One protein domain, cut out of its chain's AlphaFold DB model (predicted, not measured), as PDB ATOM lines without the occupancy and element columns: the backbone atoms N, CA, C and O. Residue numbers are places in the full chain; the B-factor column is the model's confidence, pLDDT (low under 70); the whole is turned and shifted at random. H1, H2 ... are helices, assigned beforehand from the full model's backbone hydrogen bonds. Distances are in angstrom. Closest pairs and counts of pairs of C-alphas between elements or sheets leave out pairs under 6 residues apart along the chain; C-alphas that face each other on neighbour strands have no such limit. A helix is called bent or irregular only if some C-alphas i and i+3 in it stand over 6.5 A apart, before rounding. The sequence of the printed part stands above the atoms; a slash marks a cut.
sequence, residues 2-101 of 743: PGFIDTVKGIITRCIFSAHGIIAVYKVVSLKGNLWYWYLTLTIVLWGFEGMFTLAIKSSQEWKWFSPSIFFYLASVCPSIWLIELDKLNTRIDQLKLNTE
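Overview. This is residues 2 to 101 of the 743 residues of the protein "(salmon louse) hypothetical protein" of Lepeophtheirus salmonis (UniProt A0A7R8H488). Three long helices make a slender up-and-down bundle, H1 and H2 side by side as a hairpin and the first half of H3 packed along both, shifted lengthwise so that residues 88 to 101 of H3 stick out beyond the other two as a straight arm. Between H2 and H3 the chain swings out in a loop, with residues 56 to 61 standing free. The printed part has 100 residues with three named helices, in the order H1, H2, H3, and no named strand; the class is all helix. The whole is loose, with a radius of gyration of the C-alphas of 18.4 A, and spans 68 by 26 by 22 A, the arm of H3 adding to the length.

Along the chain. Find C-alpha 2 at (8.702, 6.149, 25.065); from there H1, residues 2 to 32, runs 46.0 A from first to last C-alpha and ends with C-alpha 32 at (4.469, 31.263, -13.209). After Gly 33 and Asn 34, look for H2, residues 35 to 57, which is 35.0 A long. It is neither bent nor irregular, but only just: C-alphas 36 and 39 are 6.1 A apart. Past residues 58 to 67 you reach H3, residues 68 to 101, the longest helix, 49.6 A from C-alpha 68 to C-alpha 101 at (10.047, 55.014, -22.957). It too is only just neither bent nor irregular, with C-alphas 76 and 79 at 6.2 A.

Arrangement. H1, H2 and H3 form a bundle, up and down, each helix running against the one before it. Look first at Val 29 and Tyr 37: their C-alphas, 5.6 A apart, are the closest of H1 and H2, which touch as a helical hairpin at a shallow tilt of 9 degrees, opposite ways. H2 and H3 are a helical hairpin too, at a shallow tilt of 17 degrees, opposite ways; they touch, with the C-alphas of Trp 47 and Phe 72 closest at 5.5 A, and H3 takes part with residues 68 to 80 alone. H1 and H3 touch and run the same way at a shallow tilt of 22 degrees. Their closest C-alphas are those of Gly 21 and Val 77, 5.9 A apart; H1 touches H3 with residues 17 to 31 alone, and H3 touches H1 with residues 73 to 84 alone. Along the backbones, O i to N i+4 pairs within hydrogen-bond range number 26 of 27 in H1, 13 of 19 in H2 and 28 of 30 in H3.

Size, cuts and confidence. The two C-alphas farthest apart are those of Pro 2 and Glu 101, at 68.5 A. Without the stretches that stand free, the body spans 47 by 24 by 18 A. The printed part has no cut; the link from H1 to H2 is tight and that from H2 to H3, with 10 residues, is short. The mean pLDDT of the printed part is 79.4, and you will find values under 70 at residues 2 to 3, 6, 9 to 10 and 55 to 65.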
ATOM      1  N   PRO A   2       7.888   4.985  25.464       50.56
ATOM      2  CA  PRO A   2       8.702   6.149  25.065       50.56
ATOM      3  C   PRO A   2       8.803   6.311  23.538       50.56
ATOM      4  O   PRO A   2       8.270   7.272  22.991       50.56
ATOM      5  N   GLY A   3       9.320   5.296  22.833       61.78
ATOM      6  CA  GLY A   3       9.565   5.367  21.385       61.78
ATOM      7  C   GLY A   3       8.338   5.613  20.493       61.78
ATOM      8  O   GLY A   3       8.508   5.972  19.331       61.78
ATOM      9  N   PHE A   4       7.108   5.469  21.004       74.00
ATOM     10  CA  PHE A   4       5.909   5.890  20.270       74.00
ATOM     11  C   PHE A   4       5.828   7.417  20.174       74.00
ATOM     12  O   PHE A   4       5.612   7.948  19.089       74.00
ATOM     13  N   ILE A   5       6.068   8.121  21.284       71.50
ATOM     14  CA  ILE A   5       6.062   9.588  21.340       71.50
ATOM     15  C   ILE A   5       7.158  10.143  20.426       71.50
ATOM     16  O   ILE A   5       6.908  11.066  19.656       71.50
ATOM     17  N   ASP A   6       8.345   9.540  20.450       64.12
ATOM     18  CA  ASP A   6       9.486   9.972  19.636       64.12
ATOM     19  C   ASP A   6       9.240   9.735  18.133       64.12
ATOM     20  O   ASP A   6       9.554  10.586  17.298       64.12
ATOM     21  N   THR A   7       8.575   8.625  17.788       71.06
ATOM     22  CA  THR A   7       8.110   8.351  16.418       71.06
ATOM     23  C   THR A   7       7.056   9.370  15.973       71.06
ATOM     24  O   THR A   7       7.157   9.905  14.872       71.06
ATOM     25  N   VAL A   8       6.079   9.697  16.828       74.50
ATOM     26  CA  VAL A   8       5.037  10.698  16.537       74.50
ATOM     27  C   VAL A   8       5.638  12.096  16.358       74.50
ATOM     28  O   VAL A   8       5.358  12.729  15.342       74.50
ATOM     29  N   LYS A   9       6.529  12.548  17.256       63.59
ATOM     30  CA  LYS A   9       7.310  13.795  17.103       63.59
ATOM     31  C   LYS A   9       8.012  13.821  15.736       63.59
ATOM     32  O   LYS A   9       7.812  14.741  14.944       63.59
ATOM     33  N   GLY A  10       8.756  12.758  15.415       68.62
ATOM     34  CA  GLY A  10       9.485  12.617  14.152       68.62
ATOM     35  C   GLY A  10       8.611  12.535  12.892       68.62
ATOM     36  O   GLY A  10       9.112  12.807  11.797       68.62
ATOM     37  N   ILE A  11       7.329  12.181  13.010       75.50
ATOM     38  CA  ILE A  11       6.346  12.239  11.917       75.50
ATOM     39  C   ILE A  11       5.764  13.654  11.796       75.50
ATOM     40  O   ILE A  11       5.722  14.186  10.691       75.50
ATOM     41  N   ILE A  12       5.391  14.303  12.904       77.25
ATOM     42  CA  ILE A  12       4.831  15.668  12.910       77.25
ATOM     43  C   ILE A  12       5.811  16.665  12.277       77.25
ATOM     44  O   ILE A  12       5.443  17.370  11.338       77.25
ATOM     45  N   THR A  13       7.077  16.668  12.708       73.06
ATOM     46  CA  THR A  13       8.123  17.534  12.133       73.06
ATOM     47  C   THR A  13       8.292  17.306  10.626       73.06
ATOM     48  O   THR A  13       8.483  18.256   9.867       73.06
ATOM     49  N   ARG A  14       8.162  16.055  10.161       76.06
ATOM     50  CA  ARG A  14       8.176  15.725   8.730       76.06
ATOM     51  C   ARG A  14       6.947  16.299   8.016       76.06
ATOM     52  O   ARG A  14       7.111  16.992   7.017       76.06
ATOM     53  N   CYS A  15       5.737  16.079   8.527       79.38
ATOM     54  CA  CYS A  15       4.511  16.625   7.937       79.38
ATOM     55  C   CYS A  15       4.567  18.154   7.776       79.38
ATOM     56  O   CYS A  15       4.177  18.658   6.724       79.38
ATOM     57  N   ILE A  16       5.120  18.875   8.757       80.12
ATOM     58  CA  ILE A  16       5.299  20.336   8.707       80.12
ATOM     59  C   ILE A  16       6.256  20.749   7.575       80.12
ATOM     60  O   ILE A  16       5.886  21.569   6.732       80.12
ATOM     61  N   PHE A  17       7.458  20.160   7.493       74.56
ATOM     62  CA  PHE A  17       8.412  20.488   6.421       74.56
ATOM     63  C   PHE A  17       7.898  20.104   5.025       74.56
ATOM     64  O   PHE A  17       8.104  20.858   4.072       74.56
ATOM     65  N   SER A  18       7.183  18.980   4.909       79.69
ATOM     66  CA  SER A  18       6.530  18.553   3.666       79.69
ATOM     67  C   SER A  18       5.467  19.560   3.219       79.69
ATOM     68  O   SER A  18       5.506  20.043   2.088       79.69
ATOM     69  N   ALA A  19       4.565  19.956   4.125       81.94
ATOM     70  CA  ALA A  19       3.530  20.946   3.844       81.94
ATOM     71  C   ALA A  19       4.132  22.296   3.425       81.94
ATOM     72  O   ALA A  19       3.700  22.869   2.425       81.94
ATOM     73  N   HIS A  20       5.171  22.777   4.118       81.12
ATOM     74  CA  HIS A  20       5.848  24.021   3.744       81.12
ATOM     75  C   HIS A  20       6.508  23.935   2.355       81.12
ATOM     76  O   HIS A  20       6.329  24.840   1.538       81.12
ATOM     77  N   GLY A  21       7.196  22.830   2.045       80.88
ATOM     78  CA  GLY A  21       7.775  22.589   0.719       80.88
ATOM     79  C   GLY A  21       6.722  22.556  -0.395       80.88
ATOM     80  O   GLY A  21       6.887  23.213  -1.422       80.88
ATOM     81  N   ILE A  22       5.600  21.862  -0.170       84.00
ATOM     82  CA  ILE A  22       4.480  21.790  -1.123       84.00
ATOM     83  C   ILE A  22       3.853  23.176  -1.333       84.00
ATOM     84  O   ILE A  22       3.616  23.563  -2.476       84.00
ATOM     85  N   ILE A  23       3.641  23.959  -0.268       85.25
ATOM     86  CA  ILE A  23       3.112  25.331  -0.354       85.25
ATOM     87  C   ILE A  23       4.075  26.251  -1.122       85.25
ATOM     88  O   ILE A  23       3.621  27.075  -1.922       85.25
ATOM     89  N   ALA A  24       5.389  26.108  -0.924       80.69
ATOM     90  CA  ALA A  24       6.393  26.873  -1.659       80.69
ATOM     91  C   ALA A  24       6.353  26.561  -3.166       80.69
ATOM     92  O   ALA A  24       6.242  27.485  -3.973       80.69
ATOM     93  N   VAL A  25       6.354  25.279  -3.552       84.56
ATOM     94  CA  VAL A  25       6.278  24.870  -4.967       84.56
ATOM     95  C   VAL A  25       4.928  25.244  -5.590       84.56
ATOM     96  O   VAL A  25       4.898  25.748  -6.711       84.56
ATOM     97  N   TYR A  26       3.819  25.092  -4.859       85.12
ATOM     98  CA  TYR A  26       2.496  25.534  -5.309       85.12
ATOM     99  C   TYR A  26       2.484  27.036  -5.631       85.12
ATOM    100  O   TYR A  26       2.075  27.418  -6.725       85.12
ATOM    101  N   LYS A  27       3.024  27.889  -4.744       83.88
ATOM    102  CA  LYS A  27       3.143  29.337  -4.999       83.88
ATOM    103  C   LYS A  27       3.958  29.647  -6.264       83.88
ATOM    104  O   LYS A  27       3.570  30.543  -7.007       83.88
ATOM    105  N   VAL A  28       5.035  28.904  -6.544       80.12
ATOM    106  CA  VAL A  28       5.821  29.054  -7.788       80.12
ATOM    107  C   VAL A  28       4.992  28.687  -9.019       80.12
ATOM    108  O   VAL A  28       4.951  29.459  -9.976       80.12
ATOM    109  N   VAL A  29       4.321  27.529  -9.000       86.50
ATOM    110  CA  VAL A  29       3.484  27.054 -10.116       86.50
ATOM    111  C   VAL A  29       2.347  28.040 -10.396       86.50
ATOM    112  O   VAL A  29       2.158  28.427 -11.550       86.50
ATOM    113  N   SER A  30       1.635  28.493  -9.359       84.00
ATOM    114  CA  SER A  30       0.545  29.468  -9.483       84.00
ATOM    115  C   SER A  30       1.018  30.831  -9.994       84.00
ATOM    116  O   SER A  30       0.325  31.431 -10.807       84.00
ATOM    117  N   LEU A  31       2.190  31.313  -9.558       80.50
ATOM    118  CA  LEU A  31       2.752  32.588 -10.020       80.50
ATOM    119  C   LEU A  31       3.216  32.517 -11.483       80.50
ATOM    120  O   LEU A  31       2.994  33.445 -12.251       80.50
ATOM    121  N   LYS A  32       3.866  31.414 -11.876       81.69
ATOM    122  CA  LYS A  32       4.469  31.263 -13.209       81.69
ATOM    123  C   LYS A  32       3.528  30.707 -14.280       81.69
ATOM    124  O   LYS A  32       3.910  30.710 -15.449       81.69
ATOM    125  N   GLY A  33       2.375  30.147 -13.909       81.75
ATOM    126  CA  GLY A  33       1.413  29.522 -14.832       81.75
ATOM    127  C   GLY A  33       1.954  28.324 -15.634       81.75
ATOM    128  O   GLY A  33       1.329  27.893 -16.597       81.75
ATOM    129  N   ASN A  34       3.129  27.797 -15.276       84.94
ATOM    130  CA  ASN A  34       3.903  26.864 -16.096       84.94
ATOM    131  C   ASN A  34       4.075  25.513 -15.391       84.94
ATOM    132  O   ASN A  34       4.673  25.432 -14.317       84.94
ATOM    133  N   LEU A  35       3.617  24.435 -16.035       83.88
ATOM    134  CA  LEU A  35       3.627  23.084 -15.455       83.88
ATOM    135  C   LEU A  35       5.038  22.538 -15.174       83.88
ATOM    136  O   LEU A  35       5.200  21.733 -14.262       83.88
ATOM    137  N   TRP A  36       6.069  23.013 -15.880       87.12
ATOM    138  CA  TRP A  36       7.467  22.616 -15.656       87.12
ATOM    139  C   TRP A  36       7.968  22.878 -14.224       87.12
ATOM    140  O   TRP A  36       8.881  22.197 -13.762       87.12
ATOM    141  N   TYR A  37       7.362  23.800 -13.472       84.88
ATOM    142  CA  TYR A  37       7.771  24.043 -12.083       84.88
ATOM    143  C   TYR A  37       7.341  22.935 -11.103       84.88
ATOM    144  O   TYR A  37       7.906  22.844 -10.012       84.88
ATOM    145  N   TRP A  38       6.457  22.008 -11.505       85.12
ATOM    146  CA  TRP A  38       6.136  20.811 -10.714       85.12
ATOM    147  C   TRP A  38       7.330  19.869 -10.503       85.12
ATOM    148  O   TRP A  38       7.333  19.130  -9.516       85.12
ATOM    149  N   TYR A  39       8.375  19.923 -11.342       87.50
ATOM    150  CA  TYR A  39       9.596  19.128 -11.136       87.50
ATOM    151  C   TYR A  39      10.314  19.452  -9.813       87.50
ATOM    152  O   TYR A  39      11.046  18.606  -9.304       87.50
ATOM    153  N   LEU A  40      10.047  20.606  -9.185       84.81
ATOM    154  CA  LEU A  40      10.543  20.906  -7.835       84.81
ATOM    155  C   LEU A  40       9.967  19.963  -6.763       84.81
ATOM    156  O   LEU A  40      10.637  19.714  -5.760       84.81
ATOM    157  N   THR A  41       8.801  19.341  -6.989       85.38
ATOM    158  CA  THR A  41       8.262  18.326  -6.062       85.38
ATOM    159  C   THR A  41       9.072  17.027  -6.045       85.38
ATOM    160  O   THR A  41       8.991  16.285  -5.069       85.38
ATOM    161  N   LEU A  42       9.933  16.771  -7.042       88.38
ATOM    162  CA  LEU A  42      10.821  15.600  -7.050       88.38
ATOM    163  C   LEU A  42      11.762  15.585  -5.834       88.38
ATOM    164  O   LEU A  42      12.036  14.522  -5.282       88.38
ATOM    165  N   THR A  43      12.212  16.754  -5.369       87.56
ATOM    166  CA  THR A  43      13.034  16.856  -4.149       87.56
ATOM    167  C   THR A  43      12.238  16.535  -2.881       87.56
ATOM    168  O   THR A  43      12.775  15.889  -1.984       87.56
ATOM    169  N   ILE A  44      10.941  16.865  -2.842       84.94
ATOM    170  CA  ILE A  44      10.012  16.493  -1.760       84.94
ATOM    171  C   ILE A  44       9.751  14.975  -1.771       84.94
ATOM    172  O   ILE A  44       9.721  14.340  -0.719       84.94
ATOM    173  N   VAL A  45       9.638  14.362  -2.953       86.50
ATOM    174  CA  VAL A  45       9.513  12.901  -3.106       86.50
ATOM    175  C   VAL A  45      10.787  12.182  -2.639       86.50
ATOM    176  O   VAL A  45      10.700  11.231  -1.864       86.50
ATOM    177  N   LEU A  46      11.974  12.655  -3.036       87.56
ATOM    178  CA  LEU A  46      13.264  12.114  -2.575       87.56
ATOM    179  C   LEU A  46      13.455  12.272  -1.059       87.56
ATOM    180  O   LEU A  46      13.911  11.344  -0.393       87.56
ATOM    181  N   TRP A  47      13.049  13.414  -0.504       85.19
ATOM    182  CA  TRP A  47      12.995  13.658   0.936       85.19
ATOM    183  C   TRP A  47      12.044  12.681   1.655       85.19
ATOM    184  O   TRP A  47      12.388  12.144   2.708       85.19
ATOM    185  N   GLY A  48      10.886  12.375   1.060       80.69
ATOM    186  CA  GLY A  48       9.952  11.365   1.565       80.69
ATOM    187  C   GLY A  48      10.570   9.963   1.600       80.69
ATOM    188  O   GLY A  48      10.486   9.280   2.622       80.69
ATOM    189  N   PHE A  49      11.264   9.562   0.529       84.94
ATOM    190  CA  PHE A  49      12.010   8.300   0.486       84.94
ATOM    191  C   PHE A  49      13.139   8.242   1.526       84.94
ATOM    192  O   PHE A  49      13.316   7.201   2.158       84.94
ATOM    193  N   GLU A  50      13.868   9.338   1.766       83.81
ATOM    194  CA  GLU A  50      14.872   9.413   2.839       83.81
ATOM    195  C   GLU A  50      14.231   9.257   4.221       83.81
ATOM    196  O   GLU A  50      14.700   8.459   5.035       83.81
ATOM    197  N   GLY A  51      13.110   9.943   4.460       74.69
ATOM    198  CA  GLY A  51      12.334   9.824   5.690       74.69
ATOM    199  C   GLY A  51      11.872   8.389   5.951       74.69
ATOM    200  O   GLY A  51      12.063   7.884   7.059       74.69
ATOM    201  N   MET A  52      11.332   7.715   4.931       77.25
ATOM    202  CA  MET A  52      10.936   6.304   5.003       77.25
ATOM    203  C   MET A  52      12.135   5.378   5.237       77.25
ATOM    204  O   MET A  52      12.065   4.515   6.107       77.25
ATOM    205  N   PHE A  53      13.245   5.566   4.519       78.25
ATOM    206  CA  PHE A  53      14.463   4.762   4.675       78.25
ATOM    207  C   PHE A  53      15.046   4.882   6.092       78.25
ATOM    208  O   PHE A  53      15.346   3.876   6.739       78.25
ATOM    209  N   THR A  54      15.154   6.109   6.604       71.25
ATOM    210  CA  THR A  54      15.671   6.391   7.947       71.25
ATOM    211  C   THR A  54      14.764   5.815   9.044       71.25
ATOM    212  O   THR A  54      15.286   5.292  10.028       71.25
ATOM    213  N   LEU A  55      13.435   5.816   8.867       67.94
ATOM    214  CA  LEU A  55      12.496   5.174   9.801       67.94
ATOM    215  C   LEU A  55      12.493   3.634   9.705       67.94
ATOM    216  O   LEU A  55      12.408   2.967  10.732       67.94
ATOM    217  N   ALA A  56      12.595   3.060   8.503       67.06
ATOM    218  CA  ALA A  56      12.431   1.619   8.286       67.06
ATOM    219  C   ALA A  56      13.695   0.782   8.552       67.06
ATOM    220  O   ALA A  56      13.587  -0.383   8.923       67.06
ATOM    221  N   ILE A  57      14.892   1.341   8.329       62.47
ATOM    222  CA  ILE A  57      16.148   0.562   8.273       62.47
ATOM    223  C   ILE A  57      17.147   0.947   9.381       62.47
ATOM    224  O   ILE A  57      18.054   0.172   9.689       62.47
ATOM    225  N   LYS A  58      17.018   2.126  10.010       53.72
ATOM    226  CA  LYS A  58      18.147   2.779  10.704       53.72
ATOM    227  C   LYS A  58      17.898   3.147  12.176       53.72
ATOM    228  O   LYS A  58      18.210   4.255  12.600       53.72
ATOM    229  N   SER A  59      17.439   2.179  12.976       50.41
ATOM    230  CA  SER A  59      17.002   2.292  14.392       50.41
ATOM    231  C   SER A  59      17.900   3.056  15.399       50.41
ATOM    232  O   SER A  59      17.472   3.230  16.539       50.41
ATOM    233  N   SER A  60      19.134   3.464  15.073       50.22
ATOM    234  CA  SER A  60      20.034   4.121  16.044       50.22
ATOM    235  C   SER A  60      21.203   4.943  15.472       50.22
ATOM    236  O   SER A  60      22.122   5.273  16.221       50.22
ATOM    237  N   GLN A  61      21.229   5.276  14.171       49.69
ATOM    238  CA  GLN A  61      22.348   6.044  13.594       49.69
ATOM    239  C   GLN A  61      21.916   7.285  12.811       49.69
ATOM    240  O   GLN A  61      21.754   7.262  11.588       49.69
ATOM    241  N   GLU A  62      21.856   8.401  13.532       55.12
ATOM    242  CA  GLU A  62      21.948   9.756  12.985       55.12
ATOM    243  C   GLU A  62      23.171   9.900  12.049       55.12
ATOM    244  O   GLU A  62      24.190   9.208  12.183       55.12
ATOM    245  N   TRP A  63      23.078  10.786  11.057       62.28
ATOM    246  CA  TRP A  63      24.157  11.018  10.096       62.28
ATOM    247  C   TRP A  63      25.202  11.994  10.672       62.28
ATOM    248  O   TRP A  63      24.951  13.185  10.803       62.28
ATOM    249  N   LYS A  64      26.403  11.490  10.987       58.91
ATOM    250  CA  LYS A  64      27.439  12.158  11.818       58.91
ATOM    251  C   LYS A  64      28.095  13.444  11.267       58.91
ATOM    252  O   LYS A  64      28.997  13.961  11.915       58.91
ATOM    253  N   TRP A  65      27.743  13.878  10.057       68.75
ATOM    254  CA  TRP A  65      28.441  14.964   9.337       68.75
ATOM    255  C   TRP A  65      27.558  15.768   8.372       68.75
ATOM    256  O   TRP A  65      27.953  16.845   7.931       68.75
ATOM    257  N   PHE A  66      26.407  15.221   7.976       79.50
ATOM    258  CA  PHE A  66      25.554  15.747   6.913       79.50
ATOM    259  C   PHE A  66      24.116  15.286   7.152       79.50
ATOM    260  O   PHE A  66      23.918  14.104   7.404       79.50
ATOM    261  N   SER A  67      23.126  16.172   7.054       80.19
ATOM    262  CA  SER A  67      21.701  15.877   7.239       80.19
ATOM    263  C   SER A  67      20.974  15.851   5.886       80.19
ATOM    264  O   SER A  67      20.664  16.919   5.345       80.19
ATOM    265  N   PRO A  68      20.666  14.662   5.325       79.00
ATOM    266  CA  PRO A  68      20.006  14.558   4.024       79.00
ATOM    267  C   PRO A  68      18.602  15.175   4.013       79.00
ATOM    268  O   PRO A  68      18.235  15.834   3.045       79.00
ATOM    269  N   SER A  69      17.841  15.022   5.103       77.44
ATOM    270  CA  SER A  69      16.501  15.605   5.253       77.44
ATOM    271  C   SER A  69      16.522  17.134   5.105       77.44
ATOM    272  O   SER A  69      15.778  17.689   4.296       77.44
ATOM    273  N   ILE A  70      17.436  17.822   5.804       80.62
ATOM    274  CA  ILE A  70      17.566  19.287   5.706       80.62
ATOM    275  C   ILE A  70      18.065  19.685   4.309       80.62
ATOM    276  O   ILE A  70      17.574  20.656   3.736       80.62
ATOM    277  N   PHE A  71      18.986  18.916   3.720       86.12
ATOM    278  CA  PHE A  71      19.482  19.173   2.367       86.12
ATOM    279  C   PHE A  71      18.381  19.088   1.299       86.12
ATOM    280  O   PHE A  71      18.238  20.020   0.511       86.12
ATOM    281  N   PHE A  72      17.571  18.022   1.275       86.94
ATOM    282  CA  PHE A  72      16.491  17.898   0.291       86.94
ATOM    283  C   PHE A  72      15.367  18.923   0.516       86.94
ATOM    284  O   PHE A  72      14.805  19.428  -0.455       86.94
ATOM    285  N   TYR A  73      15.089  19.300   1.770       83.62
ATOM    286  CA  TYR A  73      14.178  20.401   2.091       83.62
ATOM    287  C   TYR A  73      14.669  21.742   1.511       83.62
ATOM    288  O   TYR A  73      13.930  22.410   0.783       83.62
ATOM    289  N   LEU A  74      15.938  22.107   1.741       86.88
ATOM    290  CA  LEU A  74      16.541  23.313   1.156       86.88
ATOM    291  C   LEU A  74      16.588  23.249  -0.381       86.88
ATOM    292  O   LEU A  74      16.315  24.249  -1.043       86.88
ATOM    293  N   ALA A  75      16.841  22.070  -0.960       88.62
ATOM    294  CA  ALA A  75      16.803  21.849  -2.407       88.62
ATOM    295  C   ALA A  75      15.399  22.021  -3.027       88.62
ATOM    296  O   ALA A  75      15.305  22.277  -4.225       88.62
ATOM    297  N   SER A  76      14.322  21.942  -2.236       86.56
ATOM    298  CA  SER A  76      12.964  22.307  -2.666       86.56
ATOM    299  C   SER A  76      12.677  23.799  -2.467       86.56
ATOM    300  O   SER A  76      12.124  24.464  -3.350       86.56
ATOM    301  N   VAL A  77      13.020  24.340  -1.294       84.56
ATOM    302  CA  VAL A  77      12.584  25.677  -0.856       84.56
ATOM    303  C   VAL A  77      13.438  26.797  -1.458       84.56
ATOM    304  O   VAL A  77      12.882  27.790  -1.929       84.56
ATOM    305  N   CYS A  78      14.766  26.651  -1.522       87.62
ATOM    306  CA  CYS A  78      15.638  27.704  -2.048       87.62
ATOM    307  C   CYS A  78      15.372  28.003  -3.540       87.62
ATOM    308  O   CYS A  78      15.153  29.175  -3.852       87.62
ATOM    309  N   PRO A  79      15.277  27.015  -4.461       88.94
ATOM    310  CA  PRO A  79      14.911  27.290  -5.854       88.94
ATOM    311  C   PRO A  79      13.514  27.906  -6.000       88.94
ATOM    312  O   PRO A  79      13.298  28.740  -6.877       88.94
ATOM    313  N   SER A  80      12.577  27.548  -5.115       86.38
ATOM    314  CA  SER A  80      11.230  28.128  -5.115       86.38
ATOM    315  C   SER A  80      11.256  29.629  -4.796       86.38
ATOM    316  O   SER A  80      10.644  30.428  -5.504       86.38
ATOM    317  N   ILE A  81      12.029  30.036  -3.784       85.75
ATOM    318  CA  ILE A  81      12.212  31.449  -3.408       85.75
ATOM    319  C   ILE A  81      12.941  32.228  -4.514       85.75
ATOM    320  O   ILE A  81      12.505  33.320  -4.881       85.75
ATOM    321  N   TRP A  82      13.988  31.645  -5.110       88.06
ATOM    322  CA  TRP A  82      14.685  32.221  -6.269       88.06
ATOM    323  C   TRP A  82      13.735  32.539  -7.426       88.06
ATOM    324  O   TRP A  82      13.797  33.627  -7.992       88.06
ATOM    325  N   LEU A  83      12.856  31.602  -7.793       86.06
ATOM    326  CA  LEU A  83      11.951  31.767  -8.932       86.06
ATOM    327  C   LEU A  83      10.898  32.854  -8.707       86.06
ATOM    328  O   LEU A  83      10.523  33.523  -9.670       86.06
ATOM    329  N   ILE A  84      10.456  33.047  -7.462       84.62
ATOM    330  CA  ILE A  84       9.518  34.110  -7.075       84.62
ATOM    331  C   ILE A  84      10.207  35.481  -7.105       84.62
ATOM    332  O   ILE A  84       9.665  36.431  -7.670       84.62
ATOM    333  N   GLU A  85      11.406  35.612  -6.537       84.25
ATOM    334  CA  GLU A  85      12.058  36.923  -6.442       84.25
ATOM    335  C   GLU A  85      12.752  37.346  -7.752       84.25
ATOM    336  O   GLU A  85      12.778  38.533  -8.076       84.25
ATOM    337  N   LEU A  86      13.207  36.396  -8.583       86.56
ATOM    338  CA  LEU A  86      13.626  36.690  -9.960       86.56
ATOM    339  C   LEU A  86      12.457  37.117 -10.858       86.56
ATOM    340  O   LEU A  86      12.675  37.885 -11.793       86.56
ATOM    341  N   ASP A  87      11.238  36.637 -10.600       86.06
ATOM    342  CA  ASP A  87      10.038  37.096 -11.307       86.06
ATOM    343  C   ASP A  87       9.743  38.562 -10.979       86.06
ATOM    344  O   ASP A  87       9.761  39.413 -11.866       86.06
ATOM    345  N   LYS A  88       9.633  38.876  -9.682       84.44
ATOM    346  CA  LYS A  88       9.479  40.246  -9.174       84.44
ATOM    347  C   LYS A  88      10.554  41.203  -9.682       84.44
ATOM    348  O   LYS A  88      10.234  42.325 -10.062       84.44
ATOM    349  N   LEU A  89      11.818  40.773  -9.693       86.12
ATOM    350  CA  LEU A  89      12.932  41.541 -10.245       86.12
ATOM    351  C   LEU A  89      12.699  41.899 -11.721       86.12
ATOM    352  O   LEU A  89      12.914  43.049 -12.094       86.12
ATOM    353  N   ASN A  90      12.284  40.940 -12.557       88.94
ATOM    354  CA  ASN A  90      12.008  41.227 -13.967       88.94
ATOM    355  C   ASN A  90      10.854  42.241 -14.080       88.94
ATOM    356  O   ASN A  90      11.013  43.244 -14.766       88.94
ATOM    357  N   THR A  91       9.770  42.071 -13.312       88.00
ATOM    358  CA  THR A  91       8.642  43.023 -13.277       88.00
ATOM    359  C   THR A  91       9.071  44.442 -12.880       88.00
ATOM    360  O   THR A  91       8.667  45.397 -13.542       88.00
ATOM    361  N   ARG A  92       9.942  44.608 -11.867       86.19
ATOM    362  CA  ARG A  92      10.537  45.919 -11.512       86.19
ATOM    363  C   ARG A  92      11.325  46.516 -12.685       86.19
ATOM    364  O   ARG A  92      11.189  47.697 -12.989       86.19
ATOM    365  N   ILE A  93      12.152  45.702 -13.344       86.56
ATOM    366  CA  ILE A  93      12.983  46.124 -14.481       86.56
ATOM    367  C   ILE A  93      12.116  46.542 -15.677       86.56
ATOM    368  O   ILE A  93      12.416  47.544 -16.322       86.56
ATOM    369  N   ASP A  94      11.042  45.811 -15.970       88.38
ATOM    370  CA  ASP A  94      10.175  46.087 -17.116       88.38
ATOM    371  C   ASP A  94       9.294  47.328 -16.884       88.38
ATOM    372  O   ASP A  94       9.147  48.146 -17.792       88.38
ATOM    373  N   GLN A  95       8.831  47.567 -15.650       87.31
ATOM    374  CA  GLN A  95       8.210  48.842 -15.261       87.31
ATOM    375  C   GLN A  95       9.154  50.038 -15.478       87.31
ATOM    376  O   GLN A  95       8.740  51.067 -16.009       87.31
ATOM    377  N   LEU A  96      10.439  49.905 -15.128       84.75
ATOM    378  CA  LEU A  96      11.430  50.968 -15.335       84.75
ATOM    379  C   LEU A  96      11.708  51.251 -16.822       84.75
ATOM    380  O   LEU A  96      11.935  52.410 -17.177       84.75
ATOM    381  N   LYS A  97      11.638  50.244 -17.706       86.88
ATOM    382  CA  LYS A  97      11.718  50.454 -19.166       86.88
ATOM    383  C   LYS A  97      10.533  51.274 -19.671       86.88
ATOM    384  O   LYS A  97      10.748  52.325 -20.264       86.88
ATOM    385  N   LEU A  98       9.305  50.853 -19.361       88.38
ATOM    386  CA  LEU A  98       8.076  51.531 -19.799       88.38
ATOM    387  C   LEU A  98       8.001  52.980 -19.283       88.38
ATOM    388  O   LEU A  98       7.624  53.893 -20.021       88.38
ATOM    389  N   ASN A  99       8.442  53.217 -18.044       87.38
ATOM    390  CA  ASN A  99       8.574  54.564 -17.482       87.38
ATOM    391  C   ASN A  99       9.666  55.394 -18.185       87.38
ATOM    392  O   ASN A  99       9.566  56.616 -18.242       87.38
ATOM    393  N   THR A 100      10.709  54.771 -18.736       87.94
ATOM    394  CA  THR A 100      11.737  55.479 -19.521       87.94
ATOM    395  C   THR A 100      11.221  55.822 -20.921       87.94
ATOM    396  O   THR A 100      11.350  56.960 -21.365       87.94
ATOM    397  N   GLU A 101      10.586  54.864 -21.599       86.50
ATOM    398  CA  GLU A 101      10.047  55.014 -22.957       86.50
ATOM    399  C   GLU A 101       8.934  56.071 -23.022       86.50
ATOM    400  O   GLU A 101       8.960  56.938 -23.896       86.50
TER     401      GLU A 101